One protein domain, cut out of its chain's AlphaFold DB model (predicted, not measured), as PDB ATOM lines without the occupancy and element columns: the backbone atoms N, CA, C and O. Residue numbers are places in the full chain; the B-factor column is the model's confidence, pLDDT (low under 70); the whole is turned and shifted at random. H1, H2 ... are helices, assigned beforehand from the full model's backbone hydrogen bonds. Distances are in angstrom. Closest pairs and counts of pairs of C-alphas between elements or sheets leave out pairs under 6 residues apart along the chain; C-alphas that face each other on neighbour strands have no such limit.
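What this domain is: This is residues 4 to 52 of the 251 residues of an uncharacterized protein of gamma proteobacterium symbiont of Ctena orbiculata (UniProt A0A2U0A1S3). Two helices of similar length, H1 and H2, cross near their middles as an X, one layered over the other and running opposite ways. A tight link joins them at one end of the domain, and at the other end residues 45 to 51, of which 45 and 46 belong to H2, stick out. The printed part has 49 residues, with H1 then H2 along the chain and no named strand: all helix. It is only just loose, close to compact, with a radius of gyration of the C-alphas of 11.8 A, and spans 37 by 16 by 14 A.

How they stand to each other: H1, residues 4 to 23, is the longest helix. H2, residues 29 to 46, touches it with residues 32 to 40 alone. The closest C-alphas of the two are those of Gln 14 and Thr 36, 5.8 A apart. Their lines stand at a steep tilt of 46 degrees, opposite ways. In H1 and H2 every O i to N i+4 pair is within hydrogen-bond range.

Where its parts are: H1 measures 28.8 A from C-alpha 4 at (22.241, -7.355, 40.662) to C-alpha 23. H2 measures 25.3 A and ends with C-alpha 46 at (26.922, -11.877, 23.653).

The domain as a whole: The C-alphas farthest apart, of Gly 25 and Glu 50, are 37.2 A apart. The printed part has no cut, and no printed residue is under 70 in pLDDT.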
ATOM      1  N   GLN A   4      22.061  -8.808  40.726       82.56
ATOM      2  CA  GLN A   4      22.241  -7.355  40.662       82.56
ATOM      3  C   GLN A   4      22.706  -6.882  39.279       82.56
ATOM      4  O   GLN A   4      22.290  -5.823  38.807       82.56
ATOM      5  N   PHE A   5      23.550  -7.675  38.615       81.38
ATOM      6  CA  PHE A   5      24.058  -7.369  37.282       81.38
ATOM      7  C   PHE A   5      22.956  -7.484  36.224       81.38
ATOM      8  O   PHE A   5      22.818  -6.607  35.375       81.38
ATOM      9  N   GLU A   6      22.112  -8.509  36.330       82.62
ATOM     10  CA  GLU A   6      20.966  -8.714  35.439       82.62
ATOM     11  C   GLU A   6      19.934  -7.579  35.556       82.62
ATOM     12  O   GLU A   6      19.459  -7.046  34.551       82.62
ATOM     13  N   GLN A   7      19.657  -7.116  36.779       85.00
ATOM     14  CA  GLN A   7      18.768  -5.975  36.999       85.00
ATOM     15  C   GLN A   7      19.354  -4.666  36.441       85.00
ATOM     16  O   GLN A   7      18.635  -3.863  35.842       85.00
ATOM     17  N   MET A   8      20.665  -4.453  36.599       87.38
ATOM     18  CA  MET A   8      21.368  -3.303  36.023       87.38
ATOM     19  C   MET A   8      21.309  -3.322  34.490       87.38
ATOM     20  O   MET A   8      21.006  -2.294  33.877       87.38
ATOM     21  N   MET A   9      21.523  -4.488  33.881       87.88
ATOM     22  CA  MET A   9      21.407  -4.695  32.441       87.88
ATOM     23  C   MET A   9      20.002  -4.348  31.942       87.88
ATOM     24  O   MET A   9      19.855  -3.543  31.020       87.88
ATOM     25  N   GLN A  10      18.965  -4.873  32.597       89.00
ATOM     26  CA  GLN A  10      17.574  -4.640  32.212       89.00
ATOM     27  C   GLN A  10      17.201  -3.149  32.229       89.00
ATOM     28  O   GLN A  10      16.621  -2.649  31.264       89.00
ATOM     29  N   VAL A  11      17.564  -2.426  33.293       91.00
ATOM     30  CA  VAL A  11      17.253  -0.991  33.433       91.00
ATOM     31  C   VAL A  11      17.988  -0.158  32.382       91.00
ATOM     32  O   VAL A  11      17.392   0.736  31.777       91.00
ATOM     33  N   ASN A  12      19.264  -0.457  32.128       91.19
ATOM     34  CA  ASN A  12      20.056   0.272  31.137       91.19
ATOM     35  C   ASN A  12      19.542   0.043  29.710       91.19
ATOM     36  O   ASN A  12      19.421   1.002  28.950       91.19
ATOM     37  N   ILE A  13      19.196  -1.199  29.362       92.12
ATOM     38  CA  ILE A  13      18.619  -1.548  28.057       92.12
ATOM     39  C   ILE A  13      17.285  -0.828  27.854       92.12
ATOM     40  O   ILE A  13      17.110  -0.138  26.851       92.12
ATOM     41  N   GLN A  14      16.377  -0.917  28.832       92.25
ATOM     42  CA  GLN A  14      15.077  -0.242  28.777       92.25
ATOM     43  C   GLN A  14      15.220   1.272  28.601       92.25
ATOM     44  O   GLN A  14      14.543   1.858  27.758       92.25
ATOM     45  N   GLY A  15      16.117   1.906  29.363       91.06
ATOM     46  CA  GLY A  15      16.368   3.341  29.257       91.06
ATOM     47  C   GLY A  15      16.894   3.750  27.879       91.06
ATOM     48  O   GLY A  15      16.406   4.721  27.303       91.06
ATOM     49  N   ARG A  16      17.848   2.989  27.324       90.81
ATOM     50  CA  ARG A  16      18.460   3.277  26.016       90.81
ATOM     51  C   ARG A  16      17.445   3.166  24.881       90.81
ATOM     52  O   ARG A  16      17.291   4.103  24.104       90.81
ATOM     53  N   VAL A  17      16.711   2.052  24.838       91.69
ATOM     54  CA  VAL A  17      15.673   1.798  23.827       91.69
ATOM     55  C   VAL A  17      14.594   2.867  23.892       91.69
ATOM     56  O   VAL A  17      14.171   3.371  22.855       91.69
ATOM     57  N   PHE A  18      14.170   3.243  25.101       91.88
ATOM     58  CA  PHE A  18      13.163   4.277  25.291       91.88
ATOM     59  C   PHE A  18      13.608   5.625  24.714       91.88
ATOM     60  O   PHE A  18      12.844   6.237  23.971       91.88
ATOM     61  N   ILE A  19      14.838   6.063  25.009       91.94
ATOM     62  CA  ILE A  19      15.378   7.333  24.499       91.94
ATOM     63  C   ILE A  19      15.467   7.313  22.973       91.94
ATOM     64  O   ILE A  19      14.995   8.253  22.338       91.94
ATOM     65  N   ILE A  20      16.016   6.245  22.390       89.50
ATOM     66  CA  ILE A  20      16.172   6.112  20.935       89.50
ATOM     67  C   ILE A  20      14.802   6.119  20.255       89.50
ATOM     68  O   ILE A  20      14.537   6.943  19.384       89.50
ATOM     69  N   CYS A  21      13.880   5.269  20.709       87.62
ATOM     70  CA  CYS A  21      12.523   5.226  20.170       87.62
ATOM     71  C   CYS A  21      11.842   6.599  20.264       87.62
ATOM     72  O   CYS A  21      11.268   7.071  19.286       87.62
ATOM     73  N   GLN A  22      11.951   7.274  21.411       87.50
ATOM     74  CA  GLN A  22      11.353   8.588  21.605       87.50
ATOM     75  C   GLN A  22      11.979   9.659  20.696       87.50
ATOM     76  O   GLN A  22      11.241  10.488  20.163       87.50
ATOM     77  N   ALA A  23      13.300   9.641  20.499       87.00
ATOM     78  CA  ALA A  23      14.008  10.576  19.621       87.00
ATOM     79  C   ALA A  23      13.547  10.457  18.159       87.00
ATOM     80  O   ALA A  23      13.453  11.462  17.460       87.00
ATOM     81  N   HIS A  24      13.176   9.249  17.736       84.31
ATOM     82  CA  HIS A  24      12.641   8.961  16.406       84.31
ATOM     83  C   HIS A  24      11.098   8.947  16.340       84.31
ATOM     84  O   HIS A  24      10.512   8.439  15.389       84.31
ATOM     85  N   GLY A  25      10.399   9.472  17.353       83.31
ATOM     86  CA  GLY A  25       8.931   9.572  17.348       83.31
ATOM     87  C   GLY A  25       8.174   8.256  17.587       83.31
ATOM     88  O   GLY A  25       6.939   8.239  17.588       83.31
ATOM     89  N   VAL A  26       8.873   7.154  17.864       84.75
ATOM     90  CA  VAL A  26       8.285   5.861  18.226       84.75
ATOM     91  C   VAL A  26       7.812   5.909  19.680       84.75
ATOM     92  O   VAL A  26       8.585   5.823  20.629       84.75
ATOM     93  N   THR A  27       6.497   6.029  19.861       83.81
ATOM     94  CA  THR A  27       5.855   6.142  21.187       83.81
ATOM     95  C   THR A  27       4.957   4.953  21.536       83.81
ATOM     96  O   THR A  27       4.319   4.935  22.594       83.81
ATOM     97  N   ASP A  28       4.871   3.944  20.662       84.88
ATOM     98  CA  ASP A  28       4.108   2.726  20.928       84.88
ATOM     99  C   ASP A  28       4.860   1.831  21.936       84.88
ATOM    100  O   ASP A  28       5.917   1.297  21.600       84.88
ATOM    101  N   PRO A  29       4.311   1.587  23.146       84.44
ATOM    102  CA  PRO A  29       4.945   0.724  24.143       84.44
ATOM    103  C   PRO A  29       5.157  -0.714  23.665       84.44
ATOM    104  O   PRO A  29       6.014  -1.405  24.201       84.44
ATOM    105  N   THR A  30       4.374  -1.185  22.690       86.06
ATOM    106  CA  THR A  30       4.552  -2.527  22.124       86.06
ATOM    107  C   THR A  30       5.760  -2.599  21.198       86.06
ATOM    108  O   THR A  30       6.484  -3.587  21.247       86.06
ATOM    109  N   ILE A  31       6.028  -1.540  20.430       82.94
ATOM    110  CA  ILE A  31       7.222  -1.427  19.582       82.94
ATOM    111  C   ILE A  31       8.461  -1.204  20.456       82.94
ATOM    112  O   ILE A  31       9.467  -1.883  20.286       82.94
ATOM    113  N   ILE A  32       8.360  -0.327  21.460       89.12
ATOM    114  CA  ILE A  32       9.424  -0.116  22.455       89.12
ATOM    115  C   ILE A  32       9.725  -1.426  23.198       89.12
ATOM    116  O   ILE A  32      10.887  -1.783  23.370       89.12
ATOM    117  N   GLY A  33       8.690  -2.167  23.610       88.38
ATOM    118  CA  GLY A  33       8.835  -3.473  24.256       88.38
ATOM    119  C   GLY A  33       9.501  -4.502  23.345       88.38
ATOM    120  O   GLY A  33      10.429  -5.176  23.770       88.38
ATOM    121  N   TYR A  34       9.110  -4.548  22.072       89.56
ATOM    122  CA  TYR A  34       9.739  -5.408  21.072       89.56
ATOM    123  C   TYR A  34      11.240  -5.118  20.908       89.56
ATOM    124  O   TYR A  34      12.050  -6.041  20.982       89.56
ATOM    125  N   TYR A  35      11.635  -3.849  20.765       88.50
ATOM    126  CA  TYR A  35      13.052  -3.481  20.675       88.50
ATOM    127  C   TYR A  35      13.814  -3.709  21.984       88.50
ATOM    128  O   TYR A  35      14.983  -4.091  21.957       88.50
ATOM    129  N   THR A  36      13.144  -3.548  23.128       91.62
ATOM    130  CA  THR A  36      13.702  -3.887  24.445       91.62
ATOM    131  C   THR A  36      14.014  -5.376  24.532       91.62
ATOM    132  O   THR A  36      15.115  -5.737  24.941       91.62
ATOM    133  N   ASP A  37      13.087  -6.234  24.107       89.12
ATOM    134  CA  ASP A  37      13.259  -7.686  24.132       89.12
ATOM    135  C   ASP A  37      14.368  -8.137  23.171       89.12
ATOM    136  O   ASP A  37      15.192  -8.976  23.540       89.12
ATOM    137  N   ILE A  38      14.443  -7.550  21.972       88.50
ATOM    138  CA  ILE A  38      15.518  -7.826  21.005       88.50
ATOM    139  C   ILE A  38      16.878  -7.429  21.569       88.50
ATOM    140  O   ILE A  38      17.798  -8.246  21.566       88.50
ATOM    141  N   MET A  39      17.010  -6.203  22.083       88.44
ATOM    142  CA  MET A  39      18.272  -5.745  22.661       88.44
ATOM    143  C   MET A  39      18.678  -6.591  23.865       88.44
ATOM    144  O   MET A  39      19.850  -6.937  24.007       88.44
ATOM    145  N   HIS A  40      17.718  -6.974  24.706       89.69
ATOM    146  CA  HIS A  40      17.971  -7.855  25.836       89.69
ATOM    147  C   HIS A  40      18.482  -9.224  25.389       89.69
ATOM    148  O   HIS A  40      19.473  -9.710  25.932       89.69
ATOM    149  N   GLN A  41      17.848  -9.843  24.391       87.88
ATOM    150  CA  GLN A  41      18.273 -11.137  23.857       87.88
ATOM    151  C   GLN A  41      19.655 -11.062  23.198       87.88
ATOM    152  O   GLN A  41      20.492 -11.921  23.462       87.88
ATOM    153  N   ALA A  42      19.916 -10.025  22.398       85.44
ATOM    154  CA  ALA A  42      21.194  -9.837  21.717       85.44
ATOM    155  C   ALA A  42      22.350  -9.648  22.712       85.44
ATOM    156  O   ALA A  42      23.361 -10.342  22.627       85.44
ATOM    157  N   ILE A  43      22.175  -8.765  23.700       86.00
ATOM    158  CA  ILE A  43      23.200  -8.494  24.716       86.00
ATOM    159  C   ILE A  43      23.408  -9.717  25.615       86.00
ATOM    160  O   ILE A  43      24.546 -10.096  25.875       86.00
ATOM    161  N   SER A  44      22.329 -10.390  26.029       85.81
ATOM    162  CA  SER A  44      22.433 -11.601  26.856       85.81
ATOM    163  C   SER A  44      23.132 -12.752  26.128       85.81
ATOM    164  O   SER A  44      23.835 -13.527  26.763       85.81
ATOM    165  N   ALA A  45      22.966 -12.867  24.805       84.81
ATOM    166  CA  ALA A  45      23.639 -13.886  23.999       84.81
ATOM    167  C   ALA A  45      25.135 -13.598  23.781       84.81
ATOM    168  O   ALA A  45      25.907 -14.524  23.534       84.81
ATOM    169  N   MET A  46      25.538 -12.326  23.850       82.75
ATOM    170  CA  MET A  46      26.922 -11.877  23.653       82.75
ATOM    171  C   MET A  46      27.719 -11.772  24.958       82.75
ATOM    172  O   MET A  46      28.946 -11.709  24.916       82.75
ATOM    173  N   LEU A  47      27.044 -11.757  26.107       85.12
ATOM    174  CA  LEU A  47      27.686 -11.809  27.414       85.12
ATOM    175  C   LEU A  47      28.056 -13.252  27.783       85.12
ATOM    176  O   LEU A  47      27.331 -14.209  27.514       85.12
ATOM    177  N   HIS A  48      29.205 -13.402  28.427       81.50
ATOM    178  CA  HIS A  48      29.720 -14.659  28.960       81.50
ATOM    179  C   HIS A  48      29.869 -14.546  30.480       81.50
ATOM    180  O   HIS A  48      29.827 -13.451  31.038       81.50
ATOM    181  N   ASP A  49      30.058 -15.670  31.172       73.62
ATOM    182  CA  ASP A  49      30.156 -15.675  32.640       73.62
ATOM    183  C   ASP A  49      31.365 -14.882  33.183       73.62
ATOM    184  O   ASP A  49      31.363 -14.487  34.347       73.62
ATOM    185  N   GLU A  50      32.362 -14.600  32.339       78.31
ATOM    186  CA  GLU A  50      33.538 -13.773  32.655       78.31
ATOM    187  C   GLU A  50      33.389 -12.299  32.229       78.31
ATOM    188  O   GLU A  50      34.302 -11.501  32.441       78.31
ATOM    189  N   SER A  51      32.264 -11.918  31.617       78.19
ATOM    190  CA  SER A  51      32.065 -10.562  31.108       78.19
ATOM    191  C   SER A  51      31.987  -9.530  32.229       78.19
ATOM    192  O   SER A  51      31.290  -9.692  33.233       78.19
ATOM    193  N   THR A  52      32.682  -8.419  32.025       81.81
ATOM    194  CA  THR A  52      32.711  -7.285  32.942       81.81
ATOM    195  C   THR A  52      31.574  -6.297  32.645       81.81
ATOM    196  O   THR A  52      31.026  -6.266  31.540       81.81
TER     197      THR A  52